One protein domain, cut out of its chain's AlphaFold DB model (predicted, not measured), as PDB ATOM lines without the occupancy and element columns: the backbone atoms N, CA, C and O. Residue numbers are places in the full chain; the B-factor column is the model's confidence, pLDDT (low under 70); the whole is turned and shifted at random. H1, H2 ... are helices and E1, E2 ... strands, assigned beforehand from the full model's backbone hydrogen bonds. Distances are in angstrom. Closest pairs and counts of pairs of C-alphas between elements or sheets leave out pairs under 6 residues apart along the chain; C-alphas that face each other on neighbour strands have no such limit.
ATOM      1  N   VAL A  30     -22.532  -6.298 -41.756       95.06
ATOM      2  CA  VAL A  30     -23.016  -7.637 -41.403       95.06
ATOM      3  C   VAL A  30     -23.324  -8.477 -42.642       95.06
ATOM      4  O   VAL A  30     -23.028  -9.671 -42.661       95.06
ATOM      5  N   GLU A  31     -23.924  -7.891 -43.677       95.75
ATOM      6  CA  GLU A  31     -24.178  -8.594 -44.940       95.75
ATOM      7  C   GLU A  31     -22.883  -8.923 -45.675       95.75
ATOM      8  O   GLU A  31     -22.771 -10.008 -46.245       95.75
ATOM      9  N   GLU A  32     -21.903  -8.021 -45.638       94.75
ATOM     10  CA  GLU A  32     -20.581  -8.260 -46.209       94.75
ATOM     11  C   GLU A  32     -19.865  -9.407 -45.485       94.75
ATOM     12  O   GLU A  32     -19.425 -10.358 -46.129       94.75
ATOM     13  N   ALA A  33     -19.865  -9.402 -44.150       95.06
ATOM     14  CA  ALA A  33     -19.285 -10.476 -43.352       95.06
ATOM     15  C   ALA A  33     -19.958 -11.837 -43.607       95.06
ATOM     16  O   ALA A  33     -19.284 -12.853 -43.778       95.06
ATOM     17  N   LYS A  34     -21.296 -11.873 -43.688       96.12
ATOM     18  CA  LYS A  34     -22.043 -13.098 -44.023       96.12
ATOM     19  C   LYS A  34     -21.736 -13.589 -45.435       96.12
ATOM     20  O   LYS A  34     -21.691 -14.798 -45.647       96.12
ATOM     21  N   ALA A  35     -21.562 -12.680 -46.395       95.38
ATOM     22  CA  ALA A  35     -21.173 -13.035 -47.753       95.38
ATOM     23  C   ALA A  35     -19.767 -13.647 -47.777       95.38
ATOM     24  O   ALA A  35     -19.605 -14.727 -48.332       95.38
ATOM     25  N   ALA A  36     -18.805 -13.037 -47.080       95.00
ATOM     26  CA  ALA A  36     -17.445 -13.559 -46.979       95.00
ATOM     27  C   ALA A  36     -17.405 -14.969 -46.363       95.00
ATOM     28  O   ALA A  36     -16.720 -15.848 -46.876       95.00
ATOM     29  N   VAL A  37     -18.184 -15.229 -45.302       94.75
ATOM     30  CA  VAL A  37     -18.312 -16.592 -44.748       94.75
ATOM     31  C   VAL A  37     -18.916 -17.537 -45.784       94.75
ATOM     32  O   VAL A  37     -18.414 -18.632 -45.989       94.75
ATOM     33  N   LYS A  38     -19.983 -17.129 -46.474       94.44
ATOM     34  CA  LYS A  38     -20.630 -17.961 -47.496       94.44
ATOM     35  C   LYS A  38     -19.707 -18.330 -48.655       94.44
ATOM     36  O   LYS A  38     -19.835 -19.431 -49.172       94.44
ATOM     37  N   GLU A  39     -18.790 -17.450 -49.040       93.69
ATOM     38  CA  GLU A  39     -17.827 -17.696 -50.121       93.69
ATOM     39  C   GLU A  39     -16.849 -18.837 -49.812       93.69
ATOM     40  O   GLU A  39     -16.387 -19.501 -50.738       93.69
ATOM     41  N   ILE A  40     -16.567 -19.108 -48.532       89.88
ATOM     42  CA  ILE A  40     -15.658 -20.191 -48.121       89.88
ATOM     43  C   ILE A  40     -16.377 -21.518 -47.826       89.88
ATOM     44  O   ILE A  40     -15.726 -22.527 -47.554       89.88
ATOM     45  N   LEU A  41     -17.713 -21.542 -47.860       89.50
ATOM     46  CA  LEU A  41     -18.506 -22.727 -47.535       89.50
ATOM     47  C   LEU A  41     -18.776 -23.596 -48.763       89.50
ATOM     48  O   LEU A  41     -19.077 -23.106 -49.847       89.50
ATOM     49  N   LYS A  42     -18.785 -24.917 -48.558       89.88
ATOM     50  CA  LYS A  42     -19.177 -25.875 -49.602       89.88
ATOM     51  C   LYS A  42     -20.663 -25.785 -49.966       89.88
ATOM     52  O   LYS A  42     -21.010 -25.935 -51.133       89.88
ATOM     53  N   ASP A  43     -21.524 -25.542 -48.979       92.62
ATOM     54  CA  ASP A  43     -22.951 -25.263 -49.170       92.62
ATOM     55  C   ASP A  43     -23.296 -23.882 -48.575       92.62
ATOM     56  O   ASP A  43     -23.714 -23.786 -47.413       92.62
ATOM     57  N   PRO A  44     -23.127 -22.794 -49.350       93.88
ATOM     58  CA  PRO A  44     -23.374 -21.428 -48.884       93.88
ATOM     59  C   PRO A  44     -24.833 -21.157 -48.492       93.88
ATOM     60  O   PRO A  44     -25.113 -20.267 -47.681       93.88
ATOM     61  N   ALA A  45     -25.781 -21.893 -49.081       96.50
ATOM     62  CA  ALA A  45     -27.206 -21.729 -48.812       96.50
ATOM     63  C   ALA A  45     -27.591 -22.300 -47.440       96.50
ATOM     64  O   ALA A  45     -28.522 -21.804 -46.810       96.50
ATOM     65  N   SER A  46     -26.841 -23.292 -46.951       95.69
ATOM     66  CA  SER A  46     -27.042 -23.887 -45.627       95.69
ATOM     67  C   SER A  46     -26.551 -23.040 -44.453       95.69
ATOM     68  O   SER A  46     -26.827 -23.406 -43.309       95.69
ATOM     69  N   ALA A  47     -25.825 -21.947 -44.723       96.12
ATOM     70  CA  ALA A  47     -25.148 -21.147 -43.712       96.12
ATOM     71  C   ALA A  47     -26.129 -20.537 -42.698       96.12
ATOM     72  O   ALA A  47     -27.010 -19.745 -43.047       96.12
ATOM     73  N   GLN A  48     -25.921 -20.861 -41.428       97.69
ATOM     74  CA  GLN A  48     -26.638 -20.315 -40.283       97.69
ATOM     75  C   GLN A  48     -25.699 -19.409 -39.499       97.69
ATOM     76  O   GLN A  48     -24.533 -19.740 -39.318       97.69
ATOM     77  N   PHE A  49     -26.209 -18.274 -39.028       96.62
ATOM     78  CA  PHE A  49     -25.424 -17.275 -38.310       96.62
ATOM     79  C   PHE A  49     -26.081 -16.954 -36.975       96.62
ATOM     80  O   PHE A  49     -27.294 -16.748 -36.927       96.62
ATOM     81  N   LYS A  50     -25.284 -16.844 -35.914       95.19
ATOM     82  CA  LYS A  50     -25.749 -16.417 -34.589       95.19
ATOM     83  C   LYS A  50     -24.699 -15.568 -33.881       95.19
ATOM     84  O   LYS A  50     -23.556 -15.493 -34.327       95.19
ATOM     85  N   ASN A  51     -25.109 -14.921 -32.790       92.19
ATOM     86  CA  ASN A  51     -24.234 -14.114 -31.932       92.19
ATOM     87  C   ASN A  51     -23.432 -13.051 -32.705       92.19
ATOM     88  O   ASN A  51     -22.269 -12.797 -32.405       92.19
ATOM     89  N   ILE A  52     -24.060 -12.451 -33.721       92.88
ATOM     90  CA  ILE A  52     -23.427 -11.442 -34.568       92.88
ATOM     91  C   ILE A  52     -23.315 -10.134 -33.795       92.88
ATOM     92  O   ILE A  52     -24.320  -9.593 -33.336       92.88
ATOM     93  N   LYS A  53     -22.096  -9.614 -33.700       90.94
ATOM     94  CA  LYS A  53     -21.779  -8.334 -33.076       90.94
ATOM     95  C   LYS A  53     -20.965  -7.488 -34.052       90.94
ATOM     96  O   LYS A  53     -20.238  -8.016 -34.894       90.94
ATOM     97  N   VAL A  54     -21.115  -6.173 -33.936       90.25
ATOM     98  CA  VAL A  54     -20.318  -5.186 -34.669       90.25
ATOM     99  C   VAL A  54     -19.578  -4.358 -33.629       90.25
ATOM    100  O   VAL A  54     -20.206  -3.861 -32.693       90.25
ATOM    101  N   ASN A  55     -18.257  -4.256 -33.744       84.94
ATOM    102  CA  ASN A  55     -17.463  -3.463 -32.810       84.94
ATOM    103  C   ASN A  55     -17.474  -1.971 -33.177       84.94
ATOM    104  O   ASN A  55     -17.989  -1.552 -34.215       84.94
ATOM    105  N   THR A  56     -16.866  -1.161 -32.316       80.38
ATOM    106  CA  THR A  56     -16.796   0.299 -32.486       80.38
ATOM    107  C   THR A  56     -16.062   0.755 -33.751       80.38
ATOM    108  O   THR A  56     -16.311   1.859 -34.229       80.38
ATOM    109  N   VAL A  57     -15.188  -0.087 -34.312       81.44
ATOM    110  CA  VAL A  57     -14.453   0.186 -35.558       81.44
ATOM    111  C   VAL A  57     -15.142  -0.394 -36.801       81.44
ATOM    112  O   VAL A  57     -14.637  -0.234 -37.909       81.44
ATOM    113  N   GLY A  58     -16.314  -1.016 -36.636       85.62
ATOM    114  CA  GLY A  58     -17.145  -1.547 -37.714       85.62
ATOM    115  C   GLY A  58     -16.871  -3.004 -38.088       85.62
ATOM    116  O   GLY A  58     -17.595  -3.537 -38.924       85.62
ATOM    117  N   ASP A  59     -15.888  -3.665 -37.473       89.62
ATOM    118  CA  ASP A  59     -15.637  -5.087 -37.708       89.62
ATOM    119  C   ASP A  59     -16.795  -5.931 -37.191       89.62
ATOM    120  O   ASP A  59     -17.426  -5.612 -36.179       89.62
ATOM    121  N   VAL A  60     -17.024  -7.053 -37.862       91.69
ATOM    122  CA  VAL A  60     -18.109  -7.974 -37.543       91.69
ATOM    123  C   VAL A  60     -17.536  -9.267 -37.009       91.69
ATOM    124  O   VAL A  60     -16.545  -9.784 -37.502       91.69
ATOM    125  N   CYS A  61     -18.186  -9.839 -36.019       90.94
ATOM    126  CA  CYS A  61     -17.830 -11.136 -35.473       90.94
ATOM    127  C   CYS A  61     -19.090 -11.888 -35.100       90.94
ATOM    128  O   CYS A  61     -20.160 -11.303 -34.934       90.94
ATOM    129  N   GLY A  62     -18.957 -13.194 -34.965       91.94
ATOM    130  CA  GLY A  62     -20.025 -14.044 -34.487       91.94
ATOM    131  C   GLY A  62     -19.735 -15.488 -34.812       91.94
ATOM    132  O   GLY A  62     -18.581 -15.891 -34.947       91.94
ATOM    133  N   GLN A  63     -20.801 -16.263 -34.935       93.06
ATOM    134  CA  GLN A  63     -20.727 -17.699 -35.118       93.06
ATOM    135  C   GLN A  63     -21.459 -18.115 -36.382       93.06
ATOM    136  O   GLN A  63     -22.536 -17.586 -36.678       93.06
ATOM    137  N   PHE A  64     -20.900 -19.084 -37.098       94.06
ATOM    138  CA  PHE A  64     -21.536 -19.693 -38.256       94.06
ATOM    139  C   PHE A  64     -21.556 -21.219 -38.160       94.06
ATOM    140  O   PHE A  64     -20.738 -21.822 -37.478       94.06
ATOM    141  N   ASN A  65     -22.509 -21.842 -38.840       94.81
ATOM    142  CA  ASN A  65     -22.548 -23.284 -39.063       94.81
ATOM    143  C   ASN A  65     -23.081 -23.540 -40.473       94.81
ATOM    144  O   ASN A  65     -23.879 -22.754 -40.992       94.81
ATOM    145  N   ALA A  66     -22.642 -24.618 -41.103       95.38
ATOM    146  CA  ALA A  66     -23.032 -24.991 -42.451       95.38
ATOM    147  C   ALA A  66     -23.001 -26.509 -42.613       95.38
ATOM    148  O   ALA A  66     -22.326 -27.222 -41.869       95.38
ATOM    149  N   LYS A  67     -23.722 -27.009 -43.615       92.81
ATOM    150  CA  LYS A  67     -23.686 -28.429 -43.949       92.81
ATOM    151  C   LYS A  67     -22.317 -28.812 -44.496       92.81
ATOM    152  O   LYS A  67     -21.766 -28.148 -45.374       92.81
ATOM    153  N   ASN A  68     -21.798 -29.931 -44.010       88.81
ATOM    154  CA  ASN A  68     -20.621 -30.572 -44.578       88.81
ATOM    155  C   ASN A  68     -20.974 -31.350 -45.866       88.81
ATOM    156  O   ASN A  68     -22.122 -31.402 -46.306       88.81
ATOM    157  N   SER A  69     -19.977 -32.011 -46.460       88.31
ATOM    158  CA  SER A  69     -20.148 -32.812 -47.687       88.31
ATOM    159  C   SER A  69     -21.148 -33.968 -47.575       88.31
ATOM    160  O   SER A  69     -21.592 -34.473 -48.600       88.31
ATOM    161  N   PHE A  70     -21.485 -34.392 -46.357       92.19
ATOM    162  CA  PHE A  70     -22.439 -35.464 -46.073       92.19
ATOM    163  C   PHE A  70     -23.846 -34.922 -45.765       92.19
ATOM    164  O   PHE A  70     -24.754 -35.695 -45.474       92.19
ATOM    165  N   GLY A  71     -24.042 -33.599 -45.826       91.38
ATOM    166  CA  GLY A  71     -25.330 -32.937 -45.611       91.38
ATOM    167  C   GLY A  71     -25.694 -32.680 -44.144       91.38
ATOM    168  O   GLY A  71     -26.788 -32.175 -43.884       91.38
ATOM    169  N   GLY A  72     -24.805 -33.004 -43.199       92.38
ATOM    170  CA  GLY A  72     -25.000 -32.793 -41.761       92.38
ATOM    171  C   GLY A  72     -24.386 -31.485 -41.256       92.38
ATOM    172  O   GLY A  72     -23.423 -30.989 -41.839       92.38
ATOM    173  N   TYR A  73     -24.934 -30.954 -40.161       93.38
ATOM    174  CA  TYR A  73     -24.382 -29.813 -39.422       93.38
ATOM    175  C   TYR A  73     -23.452 -30.294 -38.299       93.38
ATOM    176  O   TYR A  73     -23.717 -31.335 -37.695       93.38
ATOM    177  N   GLY A  74     -22.384 -29.541 -38.031       89.38
ATOM    178  CA  GLY A  74     -21.475 -29.765 -36.901       89.38
ATOM    179  C   GLY A  74     -21.712 -28.760 -35.775       89.38
ATOM    180  O   GLY A  74     -22.839 -28.298 -35.577       89.38
ATOM    181  N   ASP A  75     -20.642 -28.384 -35.079       90.12
ATOM    182  CA  ASP A  75     -20.656 -27.273 -34.128       90.12
ATOM    183  C   ASP A  75     -20.602 -25.914 -34.834       90.12
ATOM    184  O   ASP A  75     -20.306 -25.803 -36.023       90.12
ATOM    185  N   TYR A  76     -20.942 -24.857 -34.098       91.75
ATOM    186  CA  TYR A  76     -20.797 -23.496 -34.601       91.75
ATOM    187  C   TYR A  76     -19.342 -23.041 -34.490       91.75
ATOM    188  O   TYR A  76     -18.758 -23.084 -33.411       91.75
ATOM    189  N   GLU A  77     -18.802 -22.524 -35.586       89.19
ATOM    190  CA  GLU A  77     -17.456 -21.977 -35.662       89.19
ATOM    191  C   GLU A  77     -17.471 -20.459 -35.496       89.19
ATOM    192  O   GLU A  77     -18.357 -19.750 -35.985       89.19
ATOM    193  N   ASN A  78     -16.461 -19.952 -34.800       90.31
ATOM    194  CA  ASN A  78     -16.276 -18.533 -34.565       90.31
ATOM    195  C   ASN A  78     -15.607 -17.861 -35.767       90.31
ATOM    196  O   ASN A  78     -14.609 -18.352 -36.297       90.31
ATOM    197  N   PHE A  79     -16.096 -16.681 -36.141       90.44
ATOM    198  CA  PHE A  79     -15.474 -15.869 -37.176       90.44
ATOM    199  C   PHE A  79     -15.319 -14.410 -36.755       90.44
ATOM    200  O   PHE A  79     -16.106 -13.863 -35.974       90.44
ATOM    201  N   ARG A  80     -14.314 -13.766 -37.347       90.25
ATOM    202  CA  ARG A  80     -14.128 -12.316 -37.335       90.25
ATOM    203  C   ARG A  80     -13.947 -11.828 -38.763       90.25
ATOM    204  O   ARG A  80     -13.226 -12.433 -39.544       90.25
ATOM    205  N   TYR A  81     -14.604 -10.740 -39.100       91.56
ATOM    206  CA  TYR A  81     -14.517 -10.076 -40.381       91.56
ATOM    207  C   TYR A  81     -14.062  -8.640 -40.152       91.56
ATOM    208  O   TYR A  81     -14.796  -7.826 -39.591       91.56
ATOM    209  N   GLU A  82     -12.829  -8.353 -40.554       90.19
ATOM    210  CA  GLU A  82     -12.269  -7.005 -40.526       90.19
ATOM    211  C   GLU A  82     -12.787  -6.258 -41.752       90.19
ATOM    212  O   GLU A  82     -12.379  -6.554 -42.876       90.19
ATOM    213  N   VAL A  83     -13.706  -5.310 -41.556       88.50
ATOM    214  CA  VAL A  83     -14.380  -4.626 -42.678       88.50
ATOM    215  C   VAL A  83     -13.388  -3.802 -43.486       88.50
ATOM    216  O   VAL A  83     -13.453  -3.762 -44.713       88.50
ATOM    217  N   LYS A  84     -12.432  -3.177 -42.796       87.81
ATOM    218  CA  LYS A  84     -11.404  -2.347 -43.421       87.81
ATOM    219  C   LYS A  84     -10.531  -3.142 -44.395       87.81
ATOM    220  O   LYS A  84     -10.308  -2.692 -45.514       87.81
ATOM    221  N   ASP A  85     -10.079  -4.318 -43.967       87.31
ATOM    222  CA  ASP A  85      -9.152  -5.156 -44.733       87.31
ATOM    223  C   ASP A  85      -9.880  -6.248 -45.536       87.31
ATOM    224  O   ASP A  85      -9.245  -7.066 -46.201       87.31
ATOM    225  N   LYS A  86     -11.220  -6.273 -45.467       89.50
ATOM    226  CA  LYS A  86     -12.106  -7.316 -46.010       89.50
ATOM    227  C   LYS A  86     -11.653  -8.730 -45.659       89.50
ATOM    228  O   LYS A  86     -11.818  -9.671 -46.436       89.50
ATOM    229  N   LYS A  87     -11.055  -8.873 -44.483       89.69
ATOM    230  CA  LYS A  87     -10.366 -10.087 -44.075       89.69
ATOM    231  C   LYS A  87     -11.292 -10.921 -43.212       89.69
ATOM    232  O   LYS A  87     -11.638 -10.526 -42.098       89.69
ATOM    233  N   LEU A  88     -11.661 -12.093 -43.720       87.31
ATOM    234  CA  LEU A  88     -12.328 -13.111 -42.924       87.31
ATOM    235  C   LEU A  88     -11.291 -13.944 -42.176       87.31
ATOM    236  O   LEU A  88     -10.296 -14.402 -42.729       87.31
ATOM    237  N   THR A  89     -11.567 -14.147 -40.904       86.69
ATOM    238  CA  THR A  89     -10.734 -14.856 -39.961       86.69
ATOM    239  C   THR A  89     -11.541 -15.992 -39.351       86.69
ATOM    240  O   THR A  89     -12.499 -15.751 -38.613       86.69
ATOM    241  N   ASN A  90     -11.113 -17.214 -39.668       79.44
ATOM    242  CA  ASN A  90     -11.279 -18.414 -38.858       79.44
ATOM    243  C   ASN A  90     -10.713 -18.215 -37.449       79.44
ATOM    244  O   ASN A  90      -9.494 -18.255 -37.358       79.44
ATOM    245  N   VAL A  91     -11.481 -17.958 -36.386       65.12
ATOM    246  CA  VAL A  91     -10.844 -17.759 -35.063       65.12
ATOM    247  C   VAL A  91     -10.166 -19.047 -34.577       65.12
ATOM    248  O   VAL A  91      -9.091 -18.972 -33.986       65.12
ATOM    249  N   GLU A  92     -10.711 -20.220 -34.911       63.41
ATOM    250  CA  GLU A  92     -10.082 -21.504 -34.577       63.41
ATOM    251  C   GLU A  92      -8.890 -21.801 -35.497       63.41
ATOM    252  O   GLU A  92      -7.823 -22.192 -35.028       63.41
ATOM    253  N   VAL A  93      -9.019 -21.520 -36.799       62.44
ATOM    254  CA  VAL A  93      -7.911 -21.685 -37.760       62.44
ATOM    255  C   VAL A  93      -6.751 -20.740 -37.444       62.44
ATOM    256  O   VAL A  93      -5.603 -21.151 -37.536       62.44
ATOM    257  N   GLN A  94      -7.015 -19.509 -37.001       57.50
ATOM    258  CA  GLN A  94      -5.954 -18.593 -36.578       57.50
ATOM    259  C   GLN A  94      -5.231 -19.078 -35.336       57.50
ATOM    260  O   GLN A  94      -4.010 -18.992 -35.295       57.50
ATOM    261  N   ARG A  95      -5.952 -19.618 -34.350       58.25
ATOM    262  CA  ARG A  95      -5.324 -20.176 -33.150       58.25
ATOM    263  C   ARG A  95      -4.377 -21.322 -33.520       58.25
ATOM    264  O   ARG A  95      -3.254 -21.367 -33.027       58.25
ATOM    265  N   LEU A  96      -4.788 -22.172 -34.464       59.66
ATOM    266  CA  LEU A  96      -3.971 -23.269 -34.987       59.66
ATOM    267  C   LEU A  96      -2.791 -22.782 -35.847       59.66
ATOM    268  O   LEU A  96      -1.677 -23.282 -35.709       59.66
ATOM    269  N   GLU A  97      -2.991 -21.799 -36.726       66.38
ATOM    270  CA  GLU A  97      -1.913 -21.211 -37.533       66.38
ATOM    271  C   GLU A  97      -0.882 -20.477 -36.667       66.38
ATOM    272  O   GLU A  97       0.319 -20.553 -36.939       66.38
ATOM    273  N   GLU A  98      -1.326 -19.802 -35.605       61.78
ATOM    274  CA  GLU A  98      -0.466 -19.158 -34.613       61.78
ATOM    275  C   GLU A  98       0.314 -20.195 -33.790       61.78
ATOM    276  O   GLU A  98       1.521 -20.018 -33.612       61.78
ATOM    277  N   GLU A  99      -0.311 -21.300 -33.368       61.84
ATOM    278  CA  GLU A  99       0.368 -22.434 -32.717       61.84
ATOM    279  C   GLU A  99       1.434 -23.057 -33.640       61.84
ATOM    280  O   GLU A  99       2.600 -23.173 -33.256       61.84
ATOM    281  N   ILE A 100       1.103 -23.339 -34.905       65.62
ATOM    282  CA  ILE A 100       2.055 -23.870 -35.898       65.62
ATOM    283  C   ILE A 100       3.192 -22.870 -36.177       65.62
ATOM    284  O   ILE A 100       4.352 -23.258 -36.373       65.62
ATOM    285  N   ALA A 101       2.900 -21.567 -36.212       67.25
ATOM    286  CA  ALA A 101       3.910 -20.526 -36.391       67.25
ATOM    287  C   ALA A 101       4.841 -20.400 -35.172       67.25
ATOM    288  O   ALA A 101       6.030 -20.098 -35.339       67.25
ATOM    289  N   GLN A 102       4.334 -20.644 -33.962       61.72
ATOM    290  CA  GLN A 102       5.134 -20.698 -32.737       61.72
ATOM    291  C   GLN A 102       6.053 -21.925 -32.722       61.72
ATOM    292  O   GLN A 102       7.246 -21.778 -32.450       61.72
ATOM    293  N   GLU A 103       5.563 -23.099 -33.127       60.56
ATOM    294  CA  GLU A 103       6.394 -24.302 -33.264       60.56
ATOM    295  C   GLU A 103       7.512 -24.128 -34.306       60.56
ATOM    296  O   GLU A 103       8.652 -24.544 -34.087       60.56
ATOM    297  N   LYS A 104       7.230 -23.451 -35.428       60.34
ATOM    298  CA  LYS A 104       8.237 -23.158 -36.467       60.34
ATOM    299  C   LYS A 104       9.307 -22.165 -36.007       60.34
ATOM    300  O   LYS A 104      10.462 -22.313 -36.402       60.34
ATOM    301  N   LYS A 105       8.965 -21.196 -35.151       56.38
ATOM    302  CA  LYS A 105       9.941 -20.266 -34.551       56.38
ATOM    303  C   LYS A 105      10.916 -20.944 -33.590       56.38
ATOM    304  O   LYS A 105      12.019 -20.442 -33.433       56.38
ATOM    305  N   MET A 106      10.557 -22.076 -32.983       51.28
ATOM    306  CA  MET A 106      11.468 -22.831 -32.109       51.28
ATOM    307  C   MET A 106      12.458 -23.737 -32.865       51.28
ATOM    308  O   MET A 106      13.296 -24.376 -32.238       51.28
ATOM    309  N   ARG A 107      12.397 -23.799 -34.206       51.06
ATOM    310  CA  ARG A 107      13.285 -24.638 -35.037       51.06
ATOM    311  C   ARG A 107      14.464 -23.875 -35.675       51.06
ATOM    312  O   ARG A 107      15.310 -24.495 -36.311       51.06
ATOM    313  N   TYR A 108      14.554 -22.558 -35.509       58.00
ATOM    314  CA  TYR A 108      15.635 -21.710 -36.039       58.00
ATOM    315  C   TYR A 108      15.911 -20.638 -34.965       58.00
ATOM    316  O   TYR A 108      14.990 -19.913 -34.614       58.00
ATOM    317  N   GLU A 109      17.053 -20.576 -34.272       49.62
ATOM    318  CA  GLU A 109      18.417 -20.380 -34.787       49.62
ATOM    319  C   GLU A 109      19.510 -20.934 -33.845       49.62
ATOM    320  O   GLU A 109      19.423 -20.740 -32.631       49.62
ATOM    321  N   ASP A 116      21.883  -5.243 -30.967       56.00
ATOM    322  CA  ASP A 116      20.742  -4.590 -31.617       56.00
ATOM    323  C   ASP A 116      19.457  -5.447 -31.600       56.00
ATOM    324  O   ASP A 116      18.350  -4.896 -31.649       56.00
ATOM    325  N   PHE A 117      19.545  -6.768 -31.400       57.53
ATOM    326  CA  PHE A 117      18.384  -7.667 -31.299       57.53
ATOM    327  C   PHE A 117      17.475  -7.335 -30.108       57.53
ATOM    328  O   PHE A 117      16.249  -7.339 -30.241       57.53
ATOM    329  N   GLU A 118      18.042  -6.966 -28.957       60.38
ATOM    330  CA  GLU A 118      17.254  -6.605 -27.769       60.38
ATOM    331  C   GLU A 118      16.487  -5.281 -27.959       60.38
ATOM    332  O   GLU A 118      15.360  -5.134 -27.478       60.38
ATOM    333  N   LYS A 119      17.011  -4.343 -28.762       64.06
ATOM    334  CA  LYS A 119      16.273  -3.129 -29.162       64.06
ATOM    335  C   LYS A 119      15.163  -3.439 -30.164       64.06
ATOM    336  O   LYS A 119      14.056  -2.912 -30.028       64.06
ATOM    337  N   PHE A 120      15.420  -4.314 -31.137       56.50
ATOM    338  CA  PHE A 120      14.400  -4.784 -32.081       56.50
ATOM    339  C   PHE A 120      13.274  -5.560 -31.378       56.50
ATOM    340  O   PHE A 120      12.098  -5.361 -31.692       56.50
ATOM    341  N   LYS A 121      13.602  -6.381 -30.377       63.31
ATOM    342  CA  LYS A 121      12.647  -7.101 -29.526       63.31
ATOM    343  C   LYS A 121      11.781  -6.140 -28.716       63.31
ATOM    344  O   LYS A 121      10.558  -6.237 -28.780       63.31
ATOM    345  N   ALA A 122      12.388  -5.145 -28.071       65.25
ATOM    346  CA  ALA A 122      11.658  -4.123 -27.324       65.25
ATOM    347  C   ALA A 122      10.743  -3.269 -28.227       65.25
ATOM    348  O   ALA A 122       9.615  -2.942 -27.848       65.25
ATOM    349  N   MET A 123      11.183  -2.938 -29.445       59.97
ATOM    350  CA  MET A 123      10.375  -2.205 -30.426       59.97
ATOM    351  C   MET A 123       9.185  -3.044 -30.926       59.97
ATOM    352  O   MET A 123       8.055  -2.555 -30.955       59.97
ATOM    353  N   LYS A 124       9.405  -4.324 -31.246       64.31
ATOM    354  CA  LYS A 124       8.365  -5.271 -31.680       64.31
ATOM    355  C   LYS A 124       7.340  -5.560 -30.579       64.31
ATOM    356  O   LYS A 124       6.145  -5.616 -30.858       64.31
ATOM    357  N   GLU A 125       7.785  -5.671 -29.331       59.59
ATOM    358  CA  GLU A 125       6.924  -5.874 -28.164       59.59
ATOM    359  C   GLU A 125       6.008  -4.663 -27.911       59.59
ATOM    360  O   GLU A 125       4.828  -4.819 -27.595       59.59
ATOM    361  N   LYS A 126       6.504  -3.443 -28.146       64.19
ATOM    362  CA  LYS A 126       5.724  -2.203 -28.007       64.19
ATOM    363  C   LYS A 126       4.732  -1.998 -29.159       64.19
ATOM    364  O   LYS A 126       3.618  -1.524 -28.936       64.19
ATOM    365  N   ILE A 127       5.114  -2.395 -30.374       54.56
ATOM    366  CA  ILE A 127       4.242  -2.399 -31.557       54.56
ATOM    367  C   ILE A 127       3.124  -3.447 -31.400       54.56
ATOM    368  O   ILE A 127       1.968  -3.118 -31.646       54.56
ATOM    369  N   SER A 128       3.423  -4.648 -30.890       58.75
ATOM    370  CA  SER A 128       2.430  -5.701 -30.598       58.75
ATOM    371  C   SER A 128       1.455  -5.303 -29.489       58.75
ATOM    372  O   SER A 128       0.245  -5.431 -29.660       58.75
ATOM    373  N   LYS A 129       1.950  -4.728 -28.383       58.34
ATOM    374  CA  LYS A 129       1.104  -4.238 -27.278       58.34
ATOM    375  C   LYS A 129       0.160  -3.105 -27.710       58.34
ATOM    376  O   LYS A 129      -0.934  -2.985 -27.173       58.34
ATOM    377  N   LYS A 130       0.528  -2.307 -28.722       58.19
ATOM    378  CA  LYS A 130      -0.366  -1.317 -29.357       58.19
ATOM    379  C   LYS A 130      -1.373  -1.967 -30.323       58.19
ATOM    380  O   LYS A 130      -2.501  -1.498 -30.426       58.19
ATOM    381  N   PHE A 131      -0.990  -3.055 -30.988       52.88
ATOM    382  CA  PHE A 131      -1.835  -3.824 -31.910       52.88
ATOM    383  C   PHE A 131      -2.915  -4.663 -31.186       52.88
ATOM    384  O   PHE A 131      -4.042  -4.755 -31.662       52.88
ATOM    385  N   GLU A 132      -2.621  -5.222 -30.004       53.38
ATOM    386  CA  GLU A 132      -3.577  -5.992 -29.179       53.38
ATOM    387  C   GLU A 132      -4.607  -5.129 -28.443       53.38
ATOM    388  O   GLU A 132      -5.731  -5.565 -28.202       53.38
ATOM    389  N   VAL A 133      -4.254  -3.894 -28.096       52.03
ATOM    390  CA  VAL A 133      -5.175  -2.986 -27.399       52.03
ATOM    391  C   VAL A 133      -6.167  -2.342 -28.380       52.03
ATOM    392  O   VAL A 133      -7.313  -2.102 -28.020       52.03
ATOM    393  N   ILE A 134      -5.789  -2.180 -29.655       49.59
ATOM    394  CA  ILE A 134      -6.703  -1.785 -30.745       49.59
ATOM    395  C   ILE A 134      -7.684  -2.923 -31.113       49.59
ATOM    396  O   ILE A 134      -8.833  -2.638 -31.441       49.59
ATOM    397  N   LYS A 135      -7.305  -4.209 -30.970       52.06
ATOM    398  CA  LYS A 135      -8.231  -5.364 -31.108       52.06
ATOM    399  C   LYS A 135      -9.391  -5.358 -30.081       52.06
ATOM    400  O   LYS A 135     -10.397  -6.020 -30.335       52.06
ATOM    401  N   LYS A 136      -9.244  -4.628 -28.960       49.84
ATOM    402  CA  LYS A 136     -10.061  -4.650 -27.722       49.84
ATOM    403  C   LYS A 136     -10.991  -3.438 -27.488       49.84
ATOM    404  O   LYS A 136     -11.512  -3.283 -26.393       49.84
TER     405      LYS A 136
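This is residues 30 to 109 and 116 to 136 of the 143 residues of an uncharacterized protein of Massilia sp. NEAU-DD11 (UniProt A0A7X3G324). A twisted sheet of four strands, with H1 packed on one face, makes a small body; residues 95 to 109, mostly H2, stick out from it as a long arm. H3, after a cut, is a detached second rod that runs back toward the body, apart from H2. The printed part has 101 residues, in the order H1, E1, E2, E3, E4, H2, H3; the class is mixed, helices and strands. The sheet order is E1, E2, E3, E4, antiparallel throughout. The whole is loose, with a radius of gyration of the C-alphas of 17.3 A and spans of 55 by 35 by 18 A.

H1, residues 30 to 39, begins at C-alpha 30 (-23.016, -7.637, -41.403) and measures 14.3 A. E1 is residues 48 to 54, 17.3 A; E2 is 60 to 65, 16.0 A; E3 is 77 to 82, 16.6 A; E4 is 87 to 90, 9.9 A. H2, residues 91 to 105, measures 20.9 A. H3, residues 116 to 134, measures 27.6 A and ends at C-alpha 134 (-6.703, -1.785, -30.745).

The strands form a meander, each the antiparallel neighbour of the one before. Within hydrogen-bond range are N 50 and O 63 across E1 and E2, 2.9 A, N 81 and O 60 across E2 and E3, 2.7 A, and N 89 and O 80 across E3 and E4, 2.7 A. H1 is on the sheet, making two layers, helix on one face; its closest C-alphas to E3 are Ala 33 and Tyr 81, 5.6 A. H2 is on the opposite face at a height over the sheet of 7.5 A, only just over none of the strands, with 2 C-alphas falling on E4. H3 is not on the sheet. Every O i to N i+4 pair is within hydrogen-bond range in H1 and H2, and 14 of 15 in H3.

The C-alphas of Gly 71 and Asp 116 are farthest apart, 55.9 A. Residues 110 to 115 are not printed, and C-alphas 109 and 116 are 16.3 A apart across the cut. The link from E2 to E3 is long. Residues 91 to 109 and 116 to 136 have pLDDT under 70.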